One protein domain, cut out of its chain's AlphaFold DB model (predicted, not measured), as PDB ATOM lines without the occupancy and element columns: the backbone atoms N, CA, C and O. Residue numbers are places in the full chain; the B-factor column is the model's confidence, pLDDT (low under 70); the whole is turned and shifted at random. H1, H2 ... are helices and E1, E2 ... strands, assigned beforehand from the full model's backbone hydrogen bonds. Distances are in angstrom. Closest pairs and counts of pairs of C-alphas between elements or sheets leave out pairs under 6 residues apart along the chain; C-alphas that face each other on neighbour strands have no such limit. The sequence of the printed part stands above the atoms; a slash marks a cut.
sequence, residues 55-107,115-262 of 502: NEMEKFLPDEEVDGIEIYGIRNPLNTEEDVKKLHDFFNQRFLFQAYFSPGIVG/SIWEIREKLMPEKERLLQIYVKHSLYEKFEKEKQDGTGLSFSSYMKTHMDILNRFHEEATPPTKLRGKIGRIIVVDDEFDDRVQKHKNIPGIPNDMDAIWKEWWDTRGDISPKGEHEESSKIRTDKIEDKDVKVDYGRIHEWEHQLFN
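What this domain is: This is residues 55 to 107 and 115 to 262 of the 502 residues of an uncharacterized protein of Candidatus Gottesmanbacteria bacterium RIFCSPHIGHO2_01_FULL_39_10 (UniProt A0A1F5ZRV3). A strongly twisted five-stranded sheet is covered on one face by H5, with H4 standing up from it near the first residue of H5 and H7 slanting over E3; the small hairpin of E6 and E7 packs on H5, away from the sheet. The long H2 only grazes the sheet. The printed part has 201 residues, in order H1 E1 E2 H2 H3 E3 H4 H5 E4 H6 E5 E6 E7 H7; the class is mixed, helices and strands. The large sheet, order E1 E2 E4 E3 E5, is mixed; the whole is compact, with a radius of gyration of the C-alphas of 17.8 A and spans of 53 by 46 by 34 A.

Where its parts are: Find C-alpha 55 at (117.483, 139.988, 136.811), where H1, residues 55 to 58, begins. Then come E1, 64 to 66, E2, 69 to 72, and H2, 81 to 101, 30.5 A long. After the cut read H3, 116 to 123, E3, 128 to 136, 26.0 A, H4, 137 to 148, 16.4 A, and H5, 155 to 172, 26.2 A. E4, 180 to 189, 26.8 A, H6, 193 to 200, E5, 212 to 216, E6, 236 to 241, and E7, 244 to 249, follow. H7, 250 to 261, ends at C-alpha 261, (152.801, 146.088, 123.426).

How they stand to each other: Start at hairpin E1 and E2, antiparallel, N 66 to O 69 3.1 A. The other neighbours in this sheet of five strands are parallel: E2 and E4, N 72 to O 186 2.9 A; E4 and E3, N 131 to O 182 2.8 A; E3 and E5, N 134 to O 214 2.9 A. E3, H4 H5, E4 is a strand-helix-strand unit, parallel neighbours joined through helices; E4, H6, E5 is a split one, with E3 between; both crossovers are right-handed. H4, H5 and H7 make two layers with the sheet, helices on one face. H5 runs along E4, at 17 degrees on the local plane, height over the sheet 8.3 A; the closest C-alphas are Asn 167 and Arg 180, 5.6 A. H4 and H5 only just touch, with 3 pairs of C-alphas within 8 A, closest Phe 143 and Phe 155, 5.2 A. H7 touches H5, closest C-alphas Leu 166 and Ile 253, 6.0 A. In hairpin E6 and E7, N 239 to O 246 is 2.9 A. H2 and H3 are close but not clearly touching; H6 only grazes the sheet; H1 touches no helix. Every O i to N i+4 pair is within hydrogen-bond range in H2, H3 and H4, 13 of 14 in H5, 3 of 4 in H6, 7 of 8 in H7; H1 is too short for one.

The domain as a whole: The farthest C-alphas, Gly 107 and Glu 229, are 56.4 A apart. Residues 108 to 114 are not printed; C-alphas 107 and 115 are 13.2 A apart. The links H6 to E5 and E5 to E6 are long. Mean pLDDT of the printed part is 80.4; 39 residues are under 70, among them 195 to 204 and 222 to 235.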
ATOM      1  N   ASN A  55     117.827 140.302 138.212       46.28
ATOM      2  CA  ASN A  55     117.483 139.988 136.811       46.28
ATOM      3  C   ASN A  55     118.120 140.960 135.794       46.28
ATOM      4  O   ASN A  55     118.425 140.581 134.669       46.28
ATOM      5  N   GLU A  56     118.375 142.210 136.193       49.75
ATOM      6  CA  GLU A  56     119.039 143.218 135.357       49.75
ATOM      7  C   GLU A  56     120.538 142.975 135.122       49.75
ATOM      8  O   GLU A  56     121.125 143.642 134.279       49.75
ATOM      9  N   MET A  57     121.167 142.050 135.850       51.12
ATOM     10  CA  MET A  57     122.608 141.776 135.804       51.12
ATOM     11  C   MET A  57     122.937 140.479 135.071       51.12
ATOM     12  O   MET A  57     124.051 140.330 134.572       51.12
ATOM     13  N   GLU A  58     121.966 139.570 134.939       59.66
ATOM     14  CA  GLU A  58     122.095 138.399 134.063       59.66
ATOM     15  C   GLU A  58     122.366 138.808 132.610       59.66
ATOM     16  O   GLU A  58     123.107 138.119 131.915       59.66
ATOM     17  N   LYS A  59     121.860 139.973 132.179       66.38
ATOM     18  CA  LYS A  59     122.107 140.513 130.831       66.38
ATOM     19  C   LYS A  59     123.565 140.910 130.563       66.38
ATOM     20  O   LYS A  59     123.924 141.128 129.414       66.38
ATOM     21  N   PHE A  60     124.383 141.034 131.612       69.62
ATOM     22  CA  PHE A  60     125.805 141.387 131.528       69.62
ATOM     23  C   PHE A  60     126.727 140.189 131.797       69.62
ATOM     24  O   PHE A  60     127.936 140.354 131.955       69.62
ATOM     25  N   LEU A  61     126.176 138.974 131.861       76.88
ATOM     26  CA  LEU A  61     126.965 137.749 131.771       76.88
ATOM     27  C   LEU A  61     127.327 137.477 130.304       76.88
ATOM     28  O   LEU A  61     126.584 137.894 129.415       76.88
ATOM     29  N   PRO A  62     128.459 136.797 130.035       83.06
ATOM     30  CA  PRO A  62     128.804 136.433 128.670       83.06
ATOM     31  C   PRO A  62     127.700 135.557 128.081       83.06
ATOM     32  O   PRO A  62     127.208 134.626 128.730       83.06
ATOM     33  N   ASP A  63     127.319 135.869 126.850       86.25
ATOM     34  CA  ASP A  63     126.370 135.082 126.086       86.25
ATOM     35  C   ASP A  63     126.933 133.691 125.805       86.25
ATOM     36  O   ASP A  63     126.211 132.703 125.949       86.25
ATOM     37  N   GLU A  64     128.229 133.619 125.508       89.50
ATOM     38  CA  GLU A  64     128.987 132.387 125.328       89.50
ATOM     39  C   GLU A  64     130.486 132.594 125.609       89.50
ATOM     40  O   GLU A  64     130.966 133.721 125.751       89.50
ATOM     41  N   GLU A  65     131.227 131.487 125.716       89.38
ATOM     42  CA  GLU A  65     132.692 131.468 125.798       89.38
ATOM     43  C   GLU A  65     133.223 130.504 124.731       89.38
ATOM     44  O   GLU A  65     132.895 129.315 124.751       89.38
ATOM     45  N   VAL A  66     134.034 131.014 123.800       87.19
ATOM     46  CA  VAL A  66     134.632 130.237 122.700       87.19
ATOM     47  C   VAL A  66     136.147 130.358 122.797       87.19
ATOM     48  O   VAL A  66     136.672 131.465 122.768       87.19
ATOM     49  N   ASP A  67     136.855 129.239 122.965       84.25
ATOM     50  CA  ASP A  67     138.322 129.196 123.120       84.25
ATOM     51  C   ASP A  67     138.876 130.153 124.195       84.25
ATOM     52  O   ASP A  67     139.968 130.711 124.078       84.25
ATOM     53  N   GLY A  68     138.113 130.351 125.274       86.75
ATOM     54  CA  GLY A  68     138.475 131.259 126.362       86.75
ATOM     55  C   GLY A  68     138.196 132.743 126.090       86.75
ATOM     56  O   GLY A  68     138.593 133.574 126.909       86.75
ATOM     57  N   ILE A  69     137.526 133.071 124.982       94.56
ATOM     58  CA  ILE A  69     137.057 134.415 124.627       94.56
ATOM     59  C   ILE A  69     135.620 134.579 125.129       94.56
ATOM     60  O   ILE A  69     134.723 133.864 124.681       94.56
ATOM     61  N   GLU A  70     135.393 135.527 126.041       94.56
ATOM     62  CA  GLU A  70     134.045 135.886 126.507       94.56
ATOM     63  C   GLU A  70     133.321 136.690 125.408       94.56
ATOM     64  O   GLU A  70     133.860 137.693 124.934       94.56
ATOM     65  N   ILE A  71     132.112 136.295 124.998       94.12
ATOM     66  CA  ILE A  71     131.333 137.026 123.984       94.12
ATOM     67  C   ILE A  71     130.065 137.598 124.615       94.12
ATOM     68  O   ILE A  71     129.347 136.892 125.318       94.12
ATOM     69  N   TYR A  72     129.802 138.883 124.384       92.81
ATOM     70  CA  TYR A  72     128.673 139.630 124.944       92.81
ATOM     71  C   TYR A  72     127.852 140.289 123.838       92.81
ATOM     72  O   TYR A  72     128.409 140.671 122.813       92.81
ATOM     73  N   GLY A  73     126.564 140.516 124.089       89.94
ATOM     74  CA  GLY A  73     125.709 141.353 123.241       89.94
ATOM     75  C   GLY A  73     125.014 140.619 122.092       89.94
ATOM     76  O   GLY A  73     124.392 141.270 121.259       89.94
ATOM     77  N   ILE A  74     125.083 139.283 122.055       88.12
ATOM     78  CA  ILE A  74     124.369 138.442 121.082       88.12
ATOM     79  C   ILE A  74     122.893 138.329 121.476       88.12
ATOM     80  O   ILE A  74     122.005 138.542 120.657       88.12
ATOM     81  N   ARG A  75     122.603 137.972 122.737       82.44
ATOM     82  CA  ARG A  75     121.211 137.767 123.189       82.44
ATOM     83  C   ARG A  75     120.581 139.035 123.737       82.44
ATOM     84  O   ARG A  75     119.366 139.192 123.669       82.44
ATOM     85  N   ASN A  76     121.407 139.913 124.301       77.62
ATOM     86  CA  ASN A  76     120.996 141.185 124.881       77.62
ATOM     87  C   ASN A  76     121.672 142.318 124.103       77.62
ATOM     88  O   ASN A  76     122.782 142.709 124.472       77.62
ATOM     89  N   PRO A  77     121.041 142.826 123.029       74.12
ATOM     90  CA  PRO A  77     121.649 143.831 122.169       74.12
ATOM     91  C   PRO A  77     122.085 145.071 122.953       74.12
ATOM     92  O   PRO A  77     121.317 145.643 123.733       74.12
ATOM     93  N   LEU A  78     123.333 145.480 122.740       83.69
ATOM     94  CA  LEU A  78     123.903 146.695 123.312       83.69
ATOM     95  C   LEU A  78     123.678 147.841 122.325       83.69
ATOM     96  O   LEU A  78     124.428 148.012 121.362       83.69
ATOM     97  N   ASN A  79     122.614 148.604 122.565       81.00
ATOM     98  CA  ASN A  79     122.106 149.574 121.597       81.00
ATOM     99  C   ASN A  79     122.589 151.001 121.887       81.00
ATOM    100  O   ASN A  79     122.673 151.829 120.977       81.00
ATOM    101  N   THR A  80     122.912 151.311 123.146       78.44
ATOM    102  CA  THR A  80     123.232 152.675 123.588       78.44
ATOM    103  C   THR A  80     124.611 152.785 124.237       78.44
ATOM    104  O   THR A  80     125.155 151.810 124.757       78.44
ATOM    105  N   GLU A  81     125.177 153.998 124.250       79.12
ATOM    106  CA  GLU A  81     126.410 154.297 124.998       79.12
ATOM    107  C   GLU A  81     126.262 153.957 126.490       79.12
ATOM    108  O   GLU A  81     127.199 153.451 127.105       79.12
ATOM    109  N   GLU A  82     125.072 154.169 127.059       81.62
ATOM    110  CA  GLU A  82     124.774 153.855 128.457       81.62
ATOM    111  C   GLU A  82     124.791 152.342 128.729       81.62
ATOM    112  O   GLU A  82     125.238 151.917 129.794       81.62
ATOM    113  N   ASP A  83     124.362 151.509 127.777       82.12
ATOM    114  CA  ASP A  83     124.440 150.049 127.920       82.12
ATOM    115  C   ASP A  83     125.896 149.573 127.953       82.12
ATOM    116  O   ASP A  83     126.275 148.779 128.817       82.12
ATOM    117  N   VAL A  84     126.735 150.112 127.062       84.75
ATOM    118  CA  VAL A  84     128.176 149.816 127.039       84.75
ATOM    119  C   VAL A  84     128.864 150.348 128.294       84.75
ATOM    120  O   VAL A  84     129.694 149.650 128.877       84.75
ATOM    121  N   LYS A  85     128.489 151.543 128.763       83.38
ATOM    122  CA  LYS A  85     128.998 152.107 130.017       83.38
ATOM    123  C   LYS A  85     128.655 151.213 131.208       83.38
ATOM    124  O   LYS A  85     129.549 150.887 131.982       83.38
ATOM    125  N   LYS A  86     127.406 150.758 131.338       83.50
ATOM    126  CA  LYS A  86     126.998 149.824 132.404       83.50
ATOM    127  C   LYS A  86     127.768 148.507 132.342       83.50
ATOM    128  O   LYS A  86     128.173 147.989 133.380       83.50
ATOM    129  N   LEU A  87     128.011 147.988 131.138       85.50
ATOM    130  CA  LEU A  87     128.824 146.789 130.944       85.50
ATOM    131  C   LEU A  87     130.291 147.013 131.368       85.50
ATOM    132  O   LEU A  87     130.897 146.146 131.995       85.50
ATOM    133  N   HIS A  88     130.864 148.187 131.096       86.69
ATOM    134  CA  HIS A  88     132.209 148.554 131.565       86.69
ATOM    135  C   HIS A  88     132.278 148.742 133.071       86.69
ATOM    136  O   HIS A  88     133.216 148.256 133.701       86.69
ATOM    137  N   ASP A  89     131.285 149.412 133.654       82.81
ATOM    138  CA  ASP A  89     131.159 149.580 135.101       82.81
ATOM    139  C   ASP A  89     131.115 148.200 135.779       82.81
ATOM    140  O   ASP A  89     131.836 147.964 136.752       82.81
ATOM    141  N   PHE A  90     130.385 147.247 135.193       82.69
ATOM    142  CA  PHE A  90     130.383 145.849 135.618       82.69
ATOM    143  C   PHE A  90     131.774 145.193 135.542       82.69
ATOM    144  O   PHE A  90     132.214 144.584 136.520       82.69
ATOM    145  N   PHE A  91     132.507 145.335 134.431       87.25
ATOM    146  CA  PHE A  91     133.870 144.793 134.310       87.25
ATOM    147  C   PHE A  91     134.839 145.409 135.326       87.25
ATOM    148  O   PHE A  91     135.599 144.695 135.986       87.25
ATOM    149  N   ASN A  92     134.777 146.725 135.515       84.12
ATOM    150  CA  ASN A  92     135.611 147.448 136.470       84.12
ATOM    151  C   ASN A  92     135.335 147.009 137.909       84.12
ATOM    152  O   ASN A  92     136.267 146.803 138.687       84.12
ATOM    153  N   GLN A  93     134.066 146.817 138.262       76.69
ATOM    154  CA  GLN A  93     133.681 146.294 139.569       76.69
ATOM    155  C   GLN A  93     134.138 144.846 139.756       76.69
ATOM    156  O   GLN A  93     134.685 144.527 140.812       76.69
ATOM    157  N   ARG A  94     133.988 143.985 138.737       79.50
ATOM    158  CA  ARG A  94     134.504 142.604 138.749       79.50
ATOM    159  C   ARG A  94     136.004 142.582 139.051       79.50
ATOM    160  O   ARG A  94     136.451 141.821 139.908       79.50
ATOM    161  N   PHE A  95     136.761 143.452 138.391       83.06
ATOM    162  CA  PHE A  95     138.201 143.592 138.579       83.06
ATOM    163  C   PHE A  95     138.572 144.079 139.990       83.06
ATOM    164  O   PHE A  95     139.414 143.479 140.658       83.06
ATOM    165  N   LEU A  96     137.913 145.130 140.488       77.81
ATOM    166  CA  LEU A  96     138.157 145.653 141.838       77.81
ATOM    167  C   LEU A  96     137.757 144.657 142.933       77.81
ATOM    168  O   LEU A  96     138.428 144.558 143.961       77.81
ATOM    169  N   PHE A  97     136.700 143.879 142.703       73.19
ATOM    170  CA  PHE A  97     136.320 142.784 143.585       73.19
ATOM    171  C   PHE A  97     137.434 141.733 143.642       73.19
ATOM    172  O   PHE A  97     137.881 141.373 144.729       73.19
ATOM    173  N   GLN A  98     137.963 141.302 142.494       74.88
ATOM    174  CA  GLN A  98     139.108 140.390 142.453       74.88
ATOM    175  C   GLN A  98     140.326 140.963 143.199       74.88
ATOM    176  O   GLN A  98     140.972 140.236 143.957       74.88
ATOM    177  N   ALA A  99     140.607 142.263 143.061       74.00
ATOM    178  CA  ALA A  99     141.687 142.943 143.784       74.00
ATOM    179  C   ALA A  99     141.514 142.857 145.303       74.00
ATOM    180  O   ALA A  99     142.470 142.575 146.024       74.00
ATOM    181  N   TYR A 100     140.288 143.063 145.786       68.50
ATOM    182  CA  TYR A 100     139.967 143.045 147.210       68.50
ATOM    183  C   TYR A 100     140.237 141.685 147.866       68.50
ATOM    184  O   TYR A 100     140.720 141.621 148.997       68.50
ATOM    185  N   PHE A 101     139.943 140.593 147.158       70.31
ATOM    186  CA  PHE A 101     140.148 139.231 147.664       70.31
ATOM    187  C   PHE A 101     141.537 138.662 147.360       70.31
ATOM    188  O   PHE A 101     141.880 137.596 147.874       70.31
ATOM    189  N   SER A 102     142.352 139.364 146.574       67.19
ATOM    190  CA  SER A 102     143.696 138.915 146.219       67.19
ATOM    191  C   SER A 102     144.703 139.247 147.330       67.19
ATOM    192  O   SER A 102     144.869 140.421 147.686       67.19
ATOM    193  N   PRO A 103     145.405 138.245 147.894       67.19
ATOM    194  CA  PRO A 103     146.409 138.474 148.930       67.19
ATOM    195  C   PRO A 103     147.487 139.473 148.476       67.19
ATOM    196  O   PRO A 103     148.059 139.327 147.401       67.19
ATOM    197  N   GLY A 104     147.785 140.486 149.296       64.62
ATOM    198  CA  GLY A 104     148.857 141.462 149.028       64.62
ATOM    199  C   GLY A 104     148.514 142.595 148.045       64.62
ATOM    200  O   GLY A 104     149.372 143.438 147.756       64.62
ATOM    201  N   ILE A 105     147.275 142.647 147.546       65.69
ATOM    202  CA  ILE A 105     146.796 143.735 146.684       65.69
ATOM    203  C   ILE A 105     146.101 144.779 147.548       65.69
ATOM    204  O   ILE A 105     146.700 145.802 147.860       65.69
ATOM    205  N   VAL A 106     144.914 144.488 148.074       57.75
ATOM    206  CA  VAL A 106     144.262 145.372 149.047       57.75
ATOM    207  C   VAL A 106     144.584 144.872 150.454       57.75
ATOM    208  O   VAL A 106     144.037 143.877 150.931       57.75
ATOM    209  N   GLY A 107     145.521 145.534 151.135       49.88
ATOM    210  CA  GLY A 107     145.880 145.186 152.507       49.88
ATOM    211  C   GLY A 107     144.663 145.250 153.441       49.88
ATOM    212  O   GLY A 107     143.946 146.246 153.494       49.88
ATOM    213  N   SER A 115     146.738 152.945 143.492       77.69
ATOM    214  CA  SER A 115     146.267 153.395 142.189       77.69
ATOM    215  C   SER A 115     145.784 152.207 141.353       77.69
ATOM    216  O   SER A 115     146.219 151.068 141.530       77.69
ATOM    217  N   ILE A 116     144.905 152.468 140.381       79.50
ATOM    218  CA  ILE A 116     144.418 151.408 139.491       79.50
ATOM    219  C   ILE A 116     145.553 150.738 138.705       79.50
ATOM    220  O   ILE A 116     145.490 149.546 138.419       79.50
ATOM    221  N   TRP A 117     146.621 151.485 138.413       79.44
ATOM    222  CA  TRP A 117     147.823 150.968 137.769       79.44
ATOM    223  C   TRP A 117     148.566 149.961 138.661       79.44
ATOM    224  O   TRP A 117     148.860 148.861 138.199       79.44
ATOM    225  N   GLU A 118     148.779 150.271 139.945       78.81
ATOM    226  CA  GLU A 118     149.415 149.338 140.895       78.81
ATOM    227  C   GLU A 118     148.595 148.051 141.054       78.81
ATOM    228  O   GLU A 118     149.149 146.958 141.179       78.81
ATOM    229  N   ILE A 119     147.264 148.164 141.018       83.44
ATOM    230  CA  ILE A 119     146.369 147.002 141.054       83.44
ATOM    231  C   ILE A 119     146.525 146.169 139.772       83.44
ATOM    232  O   ILE A 119     146.647 144.946 139.850       83.44
ATOM    233  N   ARG A 120     146.556 146.811 138.596       86.88
ATOM    234  CA  ARG A 120     146.769 146.142 137.301       86.88
ATOM    235  C   ARG A 120     148.098 145.408 137.238       86.88
ATOM    236  O   ARG A 120     148.105 144.261 136.807       86.88
ATOM    237  N   GLU A 121     149.189 146.022 137.690       83.50
ATOM    238  CA  GLU A 121     150.518 145.394 137.690       83.50
ATOM    239  C   GLU A 121     150.541 144.084 138.498       83.50
ATOM    240  O   GLU A 121     151.255 143.147 138.142       83.50
ATOM    241  N   LYS A 122     149.725 143.996 139.556       83.62
ATOM    242  CA  LYS A 122     149.635 142.815 140.425       83.62
ATOM    243  C   LYS A 122     148.628 141.764 139.954       83.62
ATOM    244  O   LYS A 122     148.872 140.578 140.154       83.62
ATOM    245  N   LEU A 123     147.485 142.180 139.404       86.75
ATOM    246  CA  LEU A 123     146.397 141.267 139.029       86.75
ATOM    247  C   LEU A 123     146.503 140.717 137.611       86.75
ATOM    248  O   LEU A 123     146.106 139.578 137.366       86.75
ATOM    249  N   MET A 124     146.944 141.544 136.667       91.12
ATOM    250  CA  MET A 124     146.913 141.186 135.255       91.12
ATOM    251  C   MET A 124     148.032 140.189 134.930       91.12
ATOM    252  O   MET A 124     149.121 140.289 135.500       91.12
ATOM    253  N   PRO A 125     147.826 139.253 133.983       91.69
ATOM    254  CA  PRO A 125     148.861 138.287 133.633       91.69
ATOM    255  C   PRO A 125     150.107 138.996 133.096       91.69
ATOM    256  O   PRO A 125     150.042 139.693 132.086       91.69
ATOM    257  N   GLU A 126     151.259 138.807 133.737       89.88
ATOM    258  CA  GLU A 126     152.496 139.550 133.439       89.88
ATOM    259  C   GLU A 126     152.914 139.472 131.959       89.88
ATOM    260  O   GLU A 126     153.367 140.462 131.379       89.88
ATOM    261  N   LYS A 127     152.701 138.310 131.329       93.38
ATOM    262  CA  LYS A 127     153.139 138.006 129.957       93.38
ATOM    263  C   LYS A 127     152.038 138.042 128.905       93.38
ATOM    264  O   LYS A 127     152.354 137.959 127.725       93.38
ATOM    265  N   GLU A 128     150.777 138.194 129.303       95.12
ATOM    266  CA  GLU A 128     149.666 138.322 128.354       95.12
ATOM    267  C   GLU A 128     149.227 139.787 128.265       95.12
ATOM    268  O   GLU A 128     149.272 140.522 129.258       95.12
ATOM    269  N   ARG A 129     148.826 140.228 127.074       95.56
ATOM    270  CA  ARG A 129     148.187 141.524 126.827       95.56
ATOM    271  C   ARG A 129     146.784 141.281 126.294       95.56
ATOM    272  O   ARG A 129     146.623 140.566 125.306       95.56
ATOM    273  N   LEU A 130     145.783 141.818 126.982       96.25
ATOM    274  CA  LEU A 130     144.380 141.497 126.745       96.25
ATOM    275  C   LEU A 130     143.723 142.540 125.839       96.25
ATOM    276  O   LEU A 130     143.695 143.730 126.157       96.25
ATOM    277  N   LEU A 131     143.171 142.061 124.727       96.38
ATOM    278  CA  LEU A 131     142.422 142.847 123.758       96.38
ATOM    279  C   LEU A 131     140.916 142.641 123.940       96.38
ATOM    280  O   LEU A 131     140.438 141.504 123.992       96.38
ATOM    281  N   GLN A 132     140.168 143.742 123.968       95.56
ATOM    282  CA  GLN A 132     138.715 143.751 123.829       95.56
ATOM    283  C   GLN A 132     138.336 144.204 122.420       95.56
ATOM    284  O   GLN A 132     138.814 145.236 121.957       95.56
ATOM    285  N   ILE A 133     137.457 143.467 121.749       94.69
ATOM    286  CA  ILE A 133     137.019 143.788 120.385       94.69
ATOM    287  C   ILE A 133     135.545 144.168 120.410       94.69
ATOM    288  O   ILE A 133     134.734 143.428 120.956       94.69
ATOM    289  N   TYR A 134     135.192 145.293 119.798       93.19
ATOM    290  CA  TYR A 134     133.808 145.584 119.438       93.19
ATOM    291  C   TYR A 134     133.540 145.201 117.996       93.19
ATOM    292  O   TYR A 134     134.390 145.432 117.138       93.19
ATOM    293  N   VAL A 135     132.354 144.671 117.725       93.25
ATOM    294  CA  VAL A 135     131.929 144.294 116.377       93.25
ATOM    295  C   VAL A 135     130.451 144.608 116.180       93.25
ATOM    296  O   VAL A 135     129.656 144.453 117.107       93.25
ATOM    297  N   LYS A 136     130.080 145.059 114.980       92.31
ATOM    298  CA  LYS A 136     128.668 145.234 114.612       92.31
ATOM    299  C   LYS A 136     127.946 143.889 114.559       92.31
ATOM    300  O   LYS A 136     128.525 142.899 114.109       92.31
ATOM    301  N   HIS A 137     126.685 143.864 114.973       92.38
ATOM    302  CA  HIS A 137     125.868 142.656 114.990       92.38
ATOM    303  C   HIS A 137     125.781 142.002 113.611       92.38
ATOM    304  O   HIS A 137     126.088 140.817 113.488       92.38
ATOM    305  N   SER A 138     125.482 142.768 112.557       92.56
ATOM    306  CA  SER A 138     125.404 142.213 111.197       92.56
ATOM    307  C   SER A 138     126.726 141.630 110.709       92.56
ATOM    308  O   SER A 138     126.737 140.626 109.994       92.56
ATOM    309  N   LEU A 139     127.854 142.228 111.102       92.75
ATOM    310  CA  LEU A 139     129.171 141.713 110.752       92.75
ATOM    311  C   LEU A 139     129.462 140.411 111.500       92.75
ATOM    312  O   LEU A 139     129.901 139.447 110.882       92.75
ATOM    313  N   TYR A 140     129.176 140.353 112.798       94.44
ATOM    314  CA  TYR A 140     129.326 139.129 113.581       94.44
ATOM    315  C   TYR A 140     128.461 137.990 113.011       94.44
ATOM    316  O   TYR A 140     128.982 136.918 112.699       94.44
ATOM    317  N   GLU A 141     127.171 138.241 112.764       94.19
ATOM    318  CA  GLU A 141     126.249 137.262 112.170       94.19
ATOM    319  C   GLU A 141     126.696 136.788 110.786       94.19
ATOM    320  O   GLU A 141     126.544 135.608 110.460       94.19
ATOM    321  N   LYS A 142     127.277 137.677 109.971       93.38
ATOM    322  CA  LYS A 142     127.828 137.311 108.663       93.38
ATOM    323  C   LYS A 142     128.898 136.225 108.793       93.38
ATOM    324  O   LYS A 142     128.830 135.228 108.078       93.38
ATOM    325  N   PHE A 143     129.856 136.388 109.704       92.88
ATOM    326  CA  PHE A 143     130.905 135.388 109.934       92.88
ATOM    327  C   PHE A 143     130.337 134.079 110.495       92.88
ATOM    328  O   PHE A 143     130.707 132.997 110.035       92.88
ATOM    329  N   GLU A 144     129.413 134.153 111.455       94.00
ATOM    330  CA  GLU A 144     128.798 132.937 112.003       94.00
ATOM    331  C   GLU A 144     128.003 132.171 110.938       94.00
ATOM    332  O   GLU A 144     128.081 130.941 110.884       94.00
ATOM    333  N   LYS A 145     127.321 132.875 110.028       93.81
ATOM    334  CA  LYS A 145     126.653 132.262 108.876       93.81
ATOM    335  C   LYS A 145     127.649 131.607 107.916       93.81
ATOM    336  O   LYS A 145     127.466 130.452 107.549       93.81
ATOM    337  N   GLU A 146     128.729 132.295 107.548       89.38
ATOM    338  CA  GLU A 146     129.772 131.734 106.674       89.38
ATOM    339  C   GLU A 146     130.423 130.479 107.278       89.38
ATOM    340  O   GLU A 146     130.761 129.535 106.561       89.38
ATOM    341  N   LYS A 147     130.586 130.432 108.604       90.19
ATOM    342  CA  LYS A 147     131.026 129.220 109.302       90.19
ATOM    343  C   LYS A 147     130.000 128.094 109.187       90.19
ATOM    344  O   LYS A 147     130.396 126.965 108.894       90.19
ATOM    345  N   GLN A 148     128.720 128.375 109.432       91.56
ATOM    346  CA  GLN A 148     127.640 127.382 109.345       91.56
ATOM    347  C   GLN A 148     127.501 126.808 107.931       91.56
ATOM    348  O   GLN A 148     127.348 125.597 107.776       91.56
ATOM    349  N   ASP A 149     127.644 127.658 106.915       90.06
ATOM    350  CA  ASP A 149     127.590 127.284 105.499       90.06
ATOM    351  C   ASP A 149     128.888 126.591 105.020       90.06
ATOM    352  O   ASP A 149     128.980 126.141 103.877       90.06
ATOM    353  N   GLY A 150     129.910 126.487 105.881       84.56
ATOM    354  CA  GLY A 150     131.203 125.870 105.575       84.56
ATOM    355  C   GLY A 150     132.113 126.711 104.672       84.56
ATOM    356  O   GLY A 150     133.192 126.249 104.300       84.56
ATOM    357  N   THR A 151     131.714 127.939 104.340       81.62
ATOM    358  CA  THR A 151     132.421 128.839 103.418       81.62
ATOM    359  C   THR A 151     133.465 129.721 104.101       81.62
ATOM    360  O   THR A 151     134.259 130.355 103.413       81.62
ATOM    361  N   GLY A 152     133.475 129.787 105.437       85.06
ATOM    362  CA  GLY A 152     134.372 130.664 106.193       85.06
ATOM    363  C   GLY A 152     134.717 130.177 107.602       85.06
ATOM    364  O   GLY A 152     134.709 128.974 107.897       85.06
ATOM    365  N   LEU A 153     135.072 131.140 108.454       88.12
ATOM    366  CA  LEU A 153     135.410 130.983 109.873       88.12
ATOM    367  C   LEU A 153     134.415 131.782 110.730       88.12
ATOM    368  O   LEU A 153     133.849 132.752 110.237       88.12
ATOM    369  N   SER A 154     134.249 131.424 112.014       92.06
ATOM    370  CA  SER A 154     133.547 132.311 112.963       92.06
ATOM    371  C   SER A 154     134.317 133.613 113.132       92.06
ATOM    372  O   SER A 154     135.536 133.654 112.919       92.06
ATOM    373  N   PHE A 155     133.640 134.657 113.608       93.88
ATOM    374  CA  PHE A 155     134.291 135.937 113.866       93.88
ATOM    375  C   PHE A 155     135.408 135.782 114.910       93.88
ATOM    376  O   PHE A 155     136.520 136.281 114.735       93.88
ATOM    377  N   SER A 156     135.144 135.002 115.963       93.81
ATOM    378  CA  SER A 156     136.123 134.664 117.001       93.81
ATOM    379  C   SER A 156     137.366 133.964 116.441       93.81
ATOM    380  O   SER A 156     138.484 134.362 116.764       93.81
ATOM    381  N   SER A 157     137.187 132.981 115.554       91.75
ATOM    382  CA  SER A 157     138.291 132.232 114.931       91.75
ATOM    383  C   SER A 157     139.102 133.110 113.978       91.75
ATOM    384  O   SER A 157     140.332 133.036 113.941       91.75
ATOM    385  N   TYR A 158     138.423 133.987 113.235       92.00
ATOM    386  CA  TYR A 158     139.056 134.961 112.354       92.00
ATOM    387  C   TYR A 158     139.910 135.972 113.133       92.00
ATOM    388  O   TYR A 158     141.058 136.225 112.771       92.00
ATOM    389  N   MET A 159     139.410 136.513 114.245       94.31
ATOM    390  CA  MET A 159     140.199 137.407 115.100       94.31
ATOM    391  C   MET A 159     141.355 136.664 115.783       94.31
ATOM    392  O   MET A 159     142.476 137.175 115.829       94.31
ATOM    393  N   LYS A 160     141.118 135.437 116.265       93.44
ATOM    394  CA  LYS A 160     142.152 134.599 116.885       93.44
ATOM    395  C   LYS A 160     143.307 134.319 115.922       93.44
ATOM    396  O   LYS A 160     144.455 134.447 116.324       93.44
ATOM    397  N   THR A 161     143.013 134.053 114.652       91.31
ATOM    398  CA  THR A 161     144.018 133.921 113.585       91.31
ATOM    399  C   THR A 161     144.987 135.109 113.548       91.31
ATOM    400  O   THR A 161     146.200 134.918 113.523       91.31
ATOM    401  N   HIS A 162     144.471 136.341 113.583       91.75
ATOM    402  CA  HIS A 162     145.315 137.540 113.556       91.75
ATOM    403  C   HIS A 162     146.198 137.622 114.802       91.75
ATOM    404  O   HIS A 162     147.377 137.958 114.712       91.75
ATOM    405  N   MET A 163     145.632 137.276 115.962       95.12
ATOM    406  CA  MET A 163     146.359 137.260 117.229       95.12
ATOM    407  C   MET A 163     147.457 136.189 117.246       95.12
ATOM    408  O   MET A 163     148.548 136.433 117.754       95.12
ATOM    409  N   ASP A 164     147.200 135.018 116.664       92.62
ATOM    410  CA  ASP A 164     148.178 133.935 116.557       92.62
ATOM    411  C   ASP A 164     149.336 134.321 115.621       92.62
ATOM    412  O   ASP A 164     150.495 134.069 115.949       92.62
ATOM    413  N   ILE A 165     149.054 134.998 114.502       88.44
ATOM    414  CA  ILE A 165     150.092 135.525 113.597       88.44
ATOM    415  C   ILE A 165     150.946 136.582 114.302       88.44
ATOM    416  O   ILE A 165     152.174 136.501 114.241       88.44
ATOM    417  N   LEU A 166     150.319 137.527 115.013       90.38
ATOM    418  CA  LEU A 166     151.029 138.507 115.843       90.38
ATOM    419  C   LEU A 166     151.961 137.801 116.837       90.38
ATOM    420  O   LEU A 166     153.147 138.114 116.940       90.38
ATOM    421  N   ASN A 167     151.434 136.809 117.554       93.69
ATOM    422  CA  ASN A 167     152.184 136.047 118.546       93.69
ATOM    423  C   ASN A 167     153.357 135.267 117.941       93.69
ATOM    424  O   ASN A 167     154.425 135.219 118.555       93.69
ATOM    425  N   ARG A 168     153.200 134.720 116.732       88.31
ATOM    426  CA  ARG A 168     154.296 134.090 115.985       88.31
ATOM    427  C   ARG A 168     155.407 135.094 115.683       88.31
ATOM    428  O   ARG A 168     156.576 134.789 115.891       88.31
ATOM    429  N   PHE A 169     155.070 136.322 115.298       84.88
ATOM    430  CA  PHE A 169     156.100 137.337 115.086       84.88
ATOM    431  C   PHE A 169     156.876 137.696 116.357       84.88
ATOM    432  O   PHE A 169     158.059 138.017 116.294       84.88
ATOM    433  N   HIS A 170     156.235 137.635 117.522       89.25
ATOM    434  CA  HIS A 170     156.907 137.836 118.809       89.25
ATOM    435  C   HIS A 170     157.821 136.659 119.183       89.25
ATOM    436  O   HIS A 170     158.823 136.846 119.879       89.25
ATOM    437  N   GLU A 171     157.472 135.447 118.748       88.50
ATOM    438  CA  GLU A 171     158.297 134.240 118.891       88.50
ATOM    439  C   GLU A 171     159.543 134.294 118.019       88.50
ATOM    440  O   GLU A 171     160.621 133.908 118.467       88.50
ATOM    441  N   GLU A 172     159.385 134.803 116.802       82.88
ATOM    442  CA  GLU A 172     160.437 134.909 115.790       82.88
ATOM    443  C   GLU A 172     161.270 136.197 115.922       82.88
ATOM    444  O   GLU A 172     162.304 136.341 115.266       82.88
ATOM    445  N   ALA A 173     160.855 137.129 116.788       84.00
ATOM    446  CA  ALA A 173     161.595 138.349 117.074       84.00
ATOM    447  C   ALA A 173     163.026 138.040 117.541       84.00
ATOM    448  O   ALA A 173     163.296 137.025 118.182       84.00
ATOM    449  N   THR A 174     163.961 138.942 117.242       81.19
ATOM    450  CA  THR A 174     165.365 138.803 117.647       81.19
ATOM    451  C   THR A 174     165.791 140.009 118.492       81.19
ATOM    452  O   THR A 174     165.923 141.094 117.932       81.19
ATOM    453  N   PRO A 175     166.022 139.851 119.811       85.44
ATOM    454  CA  PRO A 175     165.846 138.627 120.598       85.44
ATOM    455  C   PRO A 175     164.362 138.244 120.778       85.44
ATOM    456  O   PRO A 175     163.496 139.122 120.732       85.44
ATOM    457  N   PRO A 176     164.063 136.955 121.024       84.38
ATOM    458  CA  PRO A 176     162.693 136.499 121.226       84.38
ATOM    459  C   PRO A 176     162.156 136.948 122.588       84.38
ATOM    460  O   PRO A 176     162.896 137.042 123.572       84.38
ATOM    461  N   THR A 177     160.842 137.160 122.673       89.12
ATOM    462  CA  THR A 177     160.144 137.532 123.918       89.12
ATOM    463  C   THR A 177     159.085 136.499 124.305       89.12
ATOM    464  O   THR A 177     158.586 135.737 123.468       89.12
ATOM    465  N   LYS A 178     158.687 136.485 125.584       92.50
ATOM    466  CA  LYS A 178     157.542 135.694 126.071       92.50
ATOM    467  C   LYS A 178     156.234 136.486 126.106       92.50
ATOM    468  O   LYS A 178     155.218 135.924 126.510       92.50
ATOM    469  N   LEU A 179     156.243 137.765 125.726       94.50
ATOM    470  CA  LEU A 179     155.031 138.578 125.660       94.50
ATOM    471  C   LEU A 179     154.103 138.088 124.549       94.50
ATOM    472  O   LEU A 179     154.516 137.984 123.392       94.50
ATOM    473  N   ARG A 180     152.845 137.823 124.897       96.12
ATOM    474  CA  ARG A 180     151.805 137.367 123.970       96.12
ATOM    475  C   ARG A 180     150.549 138.209 124.093       96.12
ATOM    476  O   ARG A 180     150.223 138.721 125.163       96.12
ATOM    477  N   GLY A 181     149.846 138.348 122.986       96.50
ATOM    478  CA  GLY A 181     148.551 138.989 122.905       96.50
ATOM    479  C   GLY A 181     147.469 137.931 123.028       96.50
ATOM    480  O   GLY A 181     147.662 136.768 122.663       96.50
ATOM    481  N   LYS A 182     146.326 138.327 123.574       97.06
ATOM    482  CA  LYS A 182     145.180 137.450 123.750       97.06
ATOM    483  C   LYS A 182     143.901 138.249 123.630       97.06
ATOM    484  O   LYS A 182     143.772 139.325 124.208       97.06
ATOM    485  N   ILE A 183     142.935 137.700 122.909       97.81
ATOM    486  CA  ILE A 183     141.592 138.267 122.874       97.81
ATOM    487  C   ILE A 183     140.914 137.868 124.181       97.81
ATOM    488  O   ILE A 183     140.708 136.687 124.443       97.81
ATOM    489  N   GLY A 184     140.631 138.852 125.030       95.38
ATOM    490  CA  GLY A 184     139.948 138.621 126.297       95.38
ATOM    491  C   GLY A 184     138.440 138.520 126.104       95.38
ATOM    492  O   GLY A 184     137.804 137.622 126.657       95.38
ATOM    493  N   ARG A 185     137.868 139.429 125.303       95.44
ATOM    494  CA  ARG A 185     136.431 139.428 125.011       95.44
ATOM    495  C   ARG A 185     136.059 140.089 123.689       95.44
ATOM    496  O   ARG A 185     136.777 140.962 123.196       95.44
ATOM    497  N   ILE A 186     134.893 139.705 123.178       96.38
ATOM    498  CA  ILE A 186     134.223 140.311 122.025       96.38
ATOM    499  C   ILE A 186     132.877 140.870 122.491       96.38
ATOM    500  O   ILE A 186     132.124 140.204 123.198       96.38
ATOM    501  N   ILE A 187     132.584 142.108 122.114       94.00
ATOM    502  CA  ILE A 187     131.345 142.808 122.438       94.00
ATOM    503  C   ILE A 187     130.624 143.106 121.129       94.00
ATOM    504  O   ILE A 187     131.066 143.942 120.336       94.00
ATOM    505  N   VAL A 188     129.516 142.409 120.912       93.56
ATOM    506  CA  VAL A 188     128.618 142.627 119.785       93.56
ATOM    507  C   VAL A 188     127.714 143.810 120.119       93.56
ATOM    508  O   VAL A 188     127.074 143.847 121.171       93.56
ATOM    509  N   VAL A 189     127.706 144.810 119.246       91.31
ATOM    510  CA  VAL A 189     126.904 146.029 119.396       91.31
ATOM    511  C   VAL A 189     125.957 146.186 118.220       91.31
ATOM    512  O   VAL A 189     126.198 145.652 117.138       91.31
ATOM    513  N   ASP A 190     124.893 146.947 118.437       89.38
ATOM    514  CA  ASP A 190     123.969 147.331 117.376       89.38
ATOM    515  C   ASP A 190     124.682 148.044 116.210       89.38
ATOM    516  O   ASP A 190     125.658 148.774 116.398       89.38
ATOM    517  N   ASP A 191     124.185 147.856 114.992       86.44
ATOM    518  CA  ASP A 191     124.841 148.331 113.769       86.44
ATOM    519  C   ASP A 191     124.943 149.860 113.678       86.44
ATOM    520  O   ASP A 191     125.890 150.396 113.084       86.44
ATOM    521  N   GLU A 192     123.990 150.564 114.290       83.25
ATOM    522  CA  GLU A 192     123.938 152.025 114.347       83.25
ATOM    523  C   GLU A 192     124.773 152.599 115.509       83.25
ATOM    524  O   GLU A 192     124.880 153.820 115.666       83.25
ATOM    525  N   PHE A 193     125.373 151.746 116.347       79.56
ATOM    526  CA  PHE A 193     126.167 152.176 117.497       79.56
ATOM    527  C   PHE A 193     127.376 153.025 117.078       79.56
ATOM    528  O   PHE A 193     127.660 154.045 117.705       79.56
ATOM    529  N   ASP A 194     128.054 152.647 115.990       72.69
ATOM    530  CA  ASP A 194     129.218 153.376 115.468       72.69
ATOM    531  C   ASP A 194     128.863 154.811 115.045       72.69
ATOM    532  O   ASP A 194     129.544 155.756 115.436       72.69
ATOM    533  N   ASP A 195     127.737 155.003 114.350       67.56
ATOM    534  CA  ASP A 195     127.285 156.329 113.905       67.56
ATOM    535  C   ASP A 195     126.961 157.259 115.081       67.56
ATOM    536  O   ASP A 195     127.129 158.481 114.989       67.56
ATOM    537  N   ARG A 196     126.496 156.690 116.201       68.19
ATOM    538  CA  ARG A 196     126.245 157.423 117.450       68.19
ATOM    539  C   ARG A 196     127.559 157.787 118.143       68.19
ATOM    540  O   ARG A 196     127.789 158.954 118.459       68.19
ATOM    541  N   VAL A 197     128.464 156.823 118.277       64.50
ATOM    542  CA  VAL A 197     129.761 156.999 118.942       64.50
ATOM    543  C   VAL A 197     130.700 157.933 118.177       64.50
ATOM    544  O   VAL A 197     131.380 158.753 118.798       64.50
ATOM    545  N   GLN A 198     130.769 157.856 116.845       57.31
ATOM    546  CA  GLN A 198     131.632 158.733 116.040       57.31
ATOM    547  C   GLN A 198     131.208 160.202 116.134       57.31
ATOM    548  O   GLN A 198     132.066 161.086 116.156       57.31
ATOM    549  N   LYS A 199     129.901 160.471 116.256       53.38
ATOM    550  CA  LYS A 199     129.369 161.829 116.454       53.38
ATOM    551  C   LYS A 199     129.711 162.409 117.825       53.38
ATOM    552  O   LYS A 199     129.875 163.623 117.936       53.38
ATOM    553  N   HIS A 200     129.843 161.565 118.847       45.91
ATOM    554  CA  HIS A 200     130.040 162.003 120.233       45.91
ATOM    555  C   HIS A 200     131.444 161.735 120.800       45.91
ATOM    556  O   HIS A 200     131.741 162.206 121.893       45.91
ATOM    557  N   LYS A 201     132.331 161.048 120.059       52.19
ATOM    558  CA  LYS A 201     133.702 160.650 120.456       52.19
ATOM    559  C   LYS A 201     133.803 159.859 121.775       52.19
ATOM    560  O   LYS A 201     134.904 159.694 122.293       52.19
ATOM    561  N   ASN A 202     132.701 159.318 122.292       51.16
ATOM    562  CA  ASN A 202     132.621 158.798 123.657       51.16
ATOM    563  C   ASN A 202     132.352 157.288 123.696       51.16
ATOM    564  O   ASN A 202     131.323 156.845 124.196       51.16
ATOM    565  N   ILE A 203     133.304 156.463 123.238       56.72
ATOM    566  CA  ILE A 203     133.355 155.115 123.834       56.72
ATOM    567  C   ILE A 203     133.864 155.296 125.266       56.72
ATOM    568  O   ILE A 203     134.847 156.021 125.450       56.72
ATOM    569  N   PRO A 204     133.234 154.662 126.271       61.66
ATOM    570  CA  PRO A 204     133.799 154.587 127.611       61.66
ATOM    571  C   PRO A 204     135.271 154.143 127.564       61.66
ATOM    572  O   PRO A 204     135.671 153.379 126.682       61.66
ATOM    573  N   GLY A 205     136.090 154.657 128.485       72.81
ATOM    574  CA  GLY A 205     137.520 154.340 128.546       72.81
ATOM    575  C   GLY A 205     137.804 152.834 128.634       72.81
ATOM    576  O   GLY A 205     136.910 152.023 128.854       72.81
ATOM    577  N   ILE A 206     139.066 152.439 128.465       85.19
ATOM    578  CA  ILE A 206     139.457 151.022 128.511       85.19
ATOM    579  C   ILE A 206     139.148 150.441 129.904       85.19
ATOM    580  O   ILE A 206     139.606 151.017 130.895       85.19
ATOM    581  N   PRO A 207     138.408 149.315 130.009       88.75
ATOM    582  CA  PRO A 207     138.175 148.652 131.286       88.75
ATOM    583  C   PRO A 207     139.471 148.297 132.017       88.75
ATOM    584  O   PRO A 207     140.494 147.961 131.416       88.75
ATOM    585  N   ASN A 208     139.402 148.288 133.343       88.06
ATOM    586  CA  ASN A 208     140.540 148.037 134.222       88.06
ATOM    587  C   ASN A 208     141.142 146.633 134.067       88.06
ATOM    588  O   ASN A 208     142.274 146.433 134.504       88.06
ATOM    589  N   ASP A 209     140.433 145.694 133.436       91.56
ATOM    590  CA  ASP A 209     140.887 144.330 133.155       91.56
ATOM    591  C   ASP A 209     141.324 144.093 131.695       91.56
ATOM    592  O   ASP A 209     141.488 142.946 131.289       91.56
ATOM    593  N   MET A 210     141.532 145.157 130.908       94.31
ATOM    594  CA  MET A 210     141.967 145.090 129.502       94.31
ATOM    595  C   MET A 210     143.154 146.013 129.223       94.31
ATOM    596  O   MET A 210     143.315 147.029 129.893       94.31
ATOM    597  N   ASP A 211     143.998 145.685 128.243       93.12
ATOM    598  CA  ASP A 211     145.136 146.526 127.831       93.12
ATOM    599  C   ASP A 211     144.819 147.385 126.596       93.12
ATOM    600  O   ASP A 211     145.375 148.473 126.453       93.12
ATOM    601  N   ALA A 212     143.911 146.930 125.727       92.25
ATOM    602  CA  ALA A 212     143.524 147.651 124.516       92.25
ATOM    603  C   ALA A 212     142.076 147.378 124.088       92.25
ATOM    604  O   ALA A 212     141.464 146.380 124.481       92.25
ATOM    605  N   ILE A 213     141.555 148.264 123.233       91.00
ATOM    606  CA  ILE A 213     140.259 148.127 122.566       91.00
ATOM    607  C   ILE A 213     140.459 148.225 121.054       91.00
ATOM    608  O   ILE A 213     140.988 149.222 120.569       91.00
ATOM    609  N   TRP A 214     139.926 147.252 120.318       91.12
ATOM    610  CA  TRP A 214     139.780 147.298 118.866       91.12
ATOM    611  C   TRP A 214     138.313 147.441 118.460       91.12
ATOM    612  O   TRP A 214     137.410 146.976 119.160       91.12
ATOM    613  N   LYS A 215     138.073 148.082 117.317       89.25
ATOM    614  CA  LYS A 215     136.740 148.311 116.758       89.25
ATOM    615  C   LYS A 215     136.683 147.741 115.349       89.25
ATOM    616  O   LYS A 215     137.389 148.221 114.469       89.25
ATOM    617  N   GLU A 216     135.839 146.744 115.143       88.81
ATOM    618  CA  GLU A 216     135.646 146.085 113.856       88.81
ATOM    619  C   GLU A 216     134.264 146.441 113.301       88.81
ATOM    620  O   GLU A 216     133.256 145.783 113.563       88.81
ATOM    621  N   TRP A 217     134.207 147.551 112.570       86.31
ATOM    622  CA  TRP A 217     132.952 148.116 112.066       86.31
ATOM    623  C   TRP A 217     132.606 147.701 110.644       86.31
ATOM    624  O   TRP A 217     131.447 147.802 110.244       86.31
ATOM    625  N   TRP A 218     133.592 147.244 109.883       83.88
ATOM    626  CA  TRP A 218     133.452 146.849 108.489       83.88
ATOM    627  C   TRP A 218     134.167 145.525 108.256       83.88
ATOM    628  O   TRP A 218     135.109 145.179 108.961       83.88
ATOM    629  N   ASP A 219     133.729 144.790 107.236       85.31
ATOM    630  CA  ASP A 219     134.430 143.585 106.808       85.31
ATOM    631  C   ASP A 219     135.702 143.960 106.042       85.31
ATOM    632  O   ASP A 219     135.688 144.246 104.844       85.31
ATOM    633  N   THR A 220     136.815 143.941 106.759       76.62
ATOM    634  CA  THR A 220     138.174 144.177 106.250       76.62
ATOM    635  C   THR A 220     138.657 143.141 105.235       76.62
ATOM    636  O   THR A 220     139.689 143.354 104.614       76.62
ATOM    637  N   ARG A 221     137.938 142.032 105.004       77.50
ATOM    638  CA  ARG A 221     138.319 141.026 103.991       77.50
ATOM    639  C   ARG A 221     137.981 141.461 102.554       77.50
ATOM    640  O   ARG A 221     138.357 140.771 101.603       77.50
ATOM    641  N   GLY A 222     137.226 142.544 102.360       61.81
ATOM    642  CA  GLY A 222     136.837 143.036 101.031       61.81
ATOM    643  C   GLY A 222     137.971 143.731 100.262       61.81
ATOM    644  O   GLY A 222     138.918 144.226 100.858       61.81
ATOM    645  N   ASP A 223     137.846 143.826  98.933       46.53
ATOM    646  CA  ASP A 223     138.804 144.523  98.046       46.53
ATOM    647  C   ASP A 223     138.636 146.064  98.060       46.53
ATOM    648  O   ASP A 223     139.065 146.758  97.138       46.53
ATOM    649  N   ILE A 224     137.971 146.623  99.077       41.84
ATOM    650  CA  ILE A 224     137.648 148.052  99.168       41.84
ATOM    651  C   ILE A 224     138.112 148.573 100.528       41.84
ATOM    652  O   ILE A 224     137.551 148.221 101.565       41.84
ATOM    653  N   SER A 225     139.129 149.440 100.507       38.97
ATOM    654  CA  SER A 225     139.492 150.279 101.650       38.97
ATOM    655  C   SER A 225     138.260 151.090 102.094       38.97
ATOM    656  O   SER A 225     137.638 151.741 101.251       38.97
ATOM    657  N   PRO A 226     137.910 151.126 103.396       37.59
ATOM    658  CA  PRO A 226     136.793 151.922 103.927       37.59
ATOM    659  C   PRO A 226     136.943 153.430 103.693       37.59
ATOM    660  O   PRO A 226     135.999 154.192 103.897       37.59
ATOM    661  N   LYS A 227     138.131 153.875 103.277       36.59
ATOM    662  CA  LYS A 227     138.387 155.229 102.809       36.59
ATOM    663  C   LYS A 227     138.665 155.154 101.316       36.59
ATOM    664  O   LYS A 227     139.764 154.789 100.899       36.59
ATOM    665  N   GLY A 228     137.643 155.475 100.524       36.97
ATOM    666  CA  GLY A 228     137.842 155.824  99.124       36.97
ATOM    667  C   GLY A 228     138.962 156.859  99.021       36.97
ATOM    668  O   GLY A 228     139.032 157.766  99.845       36.97
ATOM    669  N   GLU A 229     139.826 156.670  98.027       34.66
ATOM    670  CA  GLU A 229     140.997 157.505  97.732       34.66
ATOM    671  C   GLU A 229     142.225 157.305  98.630       34.66
ATOM    672  O   GLU A 229     142.784 158.278  99.096       34.66
ATOM    673  N   HIS A 230     142.711 156.075  98.819       35.00
ATOM    674  CA  HIS A 230     144.154 155.780  98.810       35.00
ATOM    675  C   HIS A 230     144.349 154.286  98.496       35.00
ATOM    676  O   HIS A 230     143.680 153.426  99.067       35.00
ATOM    677  N   GLU A 231     145.229 153.977  97.546       37.34
ATOM    678  CA  GLU A 231     145.686 152.621  97.226       37.34
ATOM    679  C   GLU A 231     146.333 151.958  98.460       37.34
ATOM    680  O   GLU A 231     147.532 152.086  98.661       37.34
ATOM    681  N   GLU A 232     145.576 151.252  99.307       41.53
ATOM    682  CA  GLU A 232     146.148 150.425 100.393       41.53
ATOM    683  C   GLU A 232     145.421 149.076 100.561       41.53
ATOM    684  O   GLU A 232     145.161 148.607 101.666       41.53
ATOM    685  N   SER A 233     145.139 148.381  99.453       42.12
ATOM    686  CA  SER A 233     144.870 146.931  99.482       42.12
ATOM    687  C   SER A 233     146.134 146.092  99.763       42.12
ATOM    688  O   SER A 233     146.053 144.871  99.875       42.12
ATOM    689  N   SER A 234     147.309 146.721  99.912       48.47
ATOM    690  CA  SER A 234     148.621 146.062 100.028       48.47
ATOM    691  C   SER A 234     148.876 145.342 101.361       48.47
ATOM    692  O   SER A 234     149.801 144.529 101.453       48.47
ATOM    693  N   LYS A 235     148.059 145.594 102.394       64.69
ATOM    694  CA  LYS A 235     148.229 145.009 103.739       64.69
ATOM    695  C   LYS A 235     147.366 143.771 103.997       64.69
ATOM    696  O   LYS A 235     147.563 143.114 105.016       64.69
ATOM    697  N   ILE A 236     146.450 143.419 103.093       70.94
ATOM    698  CA  ILE A 236     145.643 142.197 103.206       70.94
ATOM    699  C   ILE A 236     146.290 141.098 102.361       70.94
ATOM    700  O   ILE A 236     146.524 141.287 101.168       70.94
ATOM    701  N   ARG A 237     146.577 139.933 102.951       76.19
ATOM    702  CA  ARG A 237     147.148 138.779 102.229       76.19
ATOM    703  C   ARG A 237     146.353 137.520 102.515       76.19
ATOM    704  O   ARG A 237     145.678 137.426 103.528       76.19
ATOM    705  N   THR A 238     146.416 136.559 101.605       78.69
ATOM    706  CA  THR A 238     145.779 135.258 101.819       78.69
ATOM    707  C   THR A 238     146.788 134.307 102.449       78.69
ATOM    708  O   THR A 238     147.781 133.975 101.805       78.69
ATOM    709  N   ASP A 239     146.515 133.872 103.676       73.94
ATOM    710  CA  ASP A 239     147.277 132.841 104.385       73.94
ATOM    711  C   ASP A 239     146.467 131.541 104.441       73.94
ATOM    712  O   ASP A 239     145.237 131.555 104.498       73.94
ATOM    713  N   LYS A 240     147.163 130.399 104.448       75.50
ATOM    714  CA  LYS A 240     146.535 129.087 104.642       75.50
ATOM    715  C   LYS A 240     146.474 128.729 106.117       75.50
ATOM    716  O   LYS A 240     147.513 128.594 106.761       75.50
ATOM    717  N   ILE A 241     145.266 128.518 106.629       69.38
ATOM    718  CA  ILE A 241     145.006 128.156 108.026       69.38
ATOM    719  C   ILE A 241     143.986 127.027 108.038       69.38
ATOM    720  O   ILE A 241     142.897 127.181 107.495       69.38
ATOM    721  N   GLU A 242     144.351 125.887 108.635       66.25
ATOM    722  CA  GLU A 242     143.499 124.684 108.681       66.25
ATOM    723  C   GLU A 242     142.950 124.291 107.292       66.25
ATOM    724  O   GLU A 242     141.762 124.029 107.121       66.25
ATOM    725  N   ASP A 243     143.825 124.318 106.278       71.94
ATOM    726  CA  ASP A 243     143.514 124.050 104.863       71.94
ATOM    727  C   ASP A 243     142.508 125.014 104.201       71.94
ATOM    728  O   ASP A 243     142.097 124.793 103.059       71.94
ATOM    729  N   LYS A 244     142.154 126.120 104.867       70.50
ATOM    730  CA  LYS A 244     141.338 127.203 104.311       70.50
ATOM    731  C   LYS A 244     142.196 128.413 103.964       70.50
ATOM    732  O   LYS A 244     143.095 128.791 104.712       70.50
ATOM    733  N   ASP A 245     141.867 129.046 102.845       81.38
ATOM    734  CA  ASP A 245     142.423 130.341 102.470       81.38
ATOM    735  C   ASP A 245     141.733 131.438 103.298       81.38
ATOM    736  O   ASP A 245     140.518 131.637 103.213       81.38
ATOM    737  N   VAL A 246     142.504 132.141 104.125       80.88
ATOM    738  CA  VAL A 246     142.022 133.199 105.018       80.88
ATOM    739  C   VAL A 246     142.668 134.519 104.618       80.88
ATOM    740  O   VAL A 246     143.888 134.645 104.597       80.88
ATOM    741  N   LYS A 247     141.847 135.533 104.324       84.31
ATOM    742  CA  LYS A 247     142.323 136.906 104.104       84.31
ATOM    743  C   LYS A 247     142.726 137.534 105.444       84.31
ATOM    744  O   LYS A 247     141.859 137.838 106.250       84.31
ATOM    745  N   VAL A 248     144.018 137.714 105.676       82.25
ATOM    746  CA  VAL A 248     144.609 138.304 106.882       82.25
ATOM    747  C   VAL A 248     144.921 139.776 106.645       82.25
ATOM    748  O   VAL A 248     145.604 140.116 105.682       82.25
ATOM    749  N   ASP A 249     144.463 140.633 107.550       83.31
ATOM    750  CA  ASP A 249     144.771 142.061 107.605       83.31
ATOM    751  C   ASP A 249     146.025 142.300 108.467       83.31
ATOM    752  O   ASP A 249     145.973 142.288 109.701       83.31
ATOM    753  N   TYR A 250     147.172 142.516 107.822       78.69
ATOM    754  CA  TYR A 250     148.427 142.826 108.516       78.69
ATOM    755  C   TYR A 250     148.480 144.270 109.018       78.69
ATOM    756  O   TYR A 250     149.249 144.552 109.936       78.69
ATOM    757  N   GLY A 251     147.652 145.169 108.477       77.38
ATOM    758  CA  GLY A 251     147.494 146.519 109.013       77.38
ATOM    759  C   GLY A 251     146.885 146.475 110.411       77.38
ATOM    760  O   GLY A 251     147.388 147.118 111.324       77.38
ATOM    761  N   ARG A 252     145.878 145.623 110.627       85.38
ATOM    762  CA  ARG A 252     145.347 145.357 111.974       85.38
ATOM    763  C   ARG A 252     146.422 144.829 112.924       85.38
ATOM    764  O   ARG A 252     146.497 145.280 114.062       85.38
ATOM    765  N   ILE A 253     147.218 143.855 112.479       85.88
ATOM    766  CA  ILE A 253     148.274 143.256 113.310       85.88
ATOM    767  C   ILE A 253     149.291 144.323 113.737       85.88
ATOM    768  O   ILE A 253     149.629 144.381 114.916       85.88
ATOM    769  N   HIS A 254     149.701 145.193 112.811       83.19
ATOM    770  CA  HIS A 254     150.560 146.353 113.077       83.19
ATOM    771  C   HIS A 254     149.968 147.261 114.165       83.19
ATOM    772  O   HIS A 254     150.591 147.497 115.196       83.19
ATOM    773  N   GLU A 255     148.709 147.679 114.022       81.75
ATOM    774  CA  GLU A 255     148.063 148.548 115.016       81.75
ATOM    775  C   GLU A 255     147.935 147.896 116.403       81.75
ATOM    776  O   GLU A 255     148.064 148.554 117.442       81.75
ATOM    777  N   TRP A 256     147.701 146.582 116.448       89.75
ATOM    778  CA  TRP A 256     147.667 145.833 117.702       89.75
ATOM    779  C   TRP A 256     149.022 145.813 118.412       89.75
ATOM    780  O   TRP A 256     149.051 145.752 119.644       89.75
ATOM    781  N   GLU A 257     150.133 145.923 117.690       87.81
ATOM    782  CA  GLU A 257     151.471 145.963 118.283       87.81
ATOM    783  C   GLU A 257     151.716 147.246 119.063       87.81
ATOM    784  O   GLU A 257     152.207 147.189 120.199       87.81
ATOM    785  N   HIS A 258     151.269 148.385 118.532       84.69
ATOM    786  CA  HIS A 258     151.233 149.620 119.312       84.69
ATOM    787  C   HIS A 258     150.350 149.419 120.525       84.69
ATOM    788  O   HIS A 258     150.834 149.488 121.655       84.69
ATOM    789  N   GLN A 259     149.073 149.106 120.290       88.00
ATOM    790  CA  GLN A 259     148.040 149.155 121.316       88.00
ATOM    791  C   GLN A 259     148.304 148.204 122.486       88.00
ATOM    792  O   GLN A 259     148.115 148.594 123.638       88.00
ATOM    793  N   LEU A 260     148.760 146.979 122.223       92.31
ATOM    794  CA  LEU A 260     148.972 145.963 123.257       92.31
ATOM    795  C   LEU A 260     150.381 146.009 123.853       92.31
ATOM    796  O   LEU A 260     150.540 145.799 125.062       92.31
ATOM    797  N   PHE A 261     151.401 146.287 123.038       91.06
ATOM    798  CA  PHE A 261     152.801 146.088 123.426       91.06
ATOM    799  C   PHE A 261     153.621 147.360 123.503       91.06
ATOM    800  O   PHE A 261     154.799 147.275 123.846       91.06
ATOM    801  N   ASN A 262     153.009 148.524 123.273       86.56
ATOM    802  CA  ASN A 262     153.689 149.811 123.316       86.56
ATOM    803  C   ASN A 262     154.915 149.829 122.387       86.56
ATOM    804  O   ASN A 262     156.000 150.269 122.779       86.56
TER     805      ASN A 262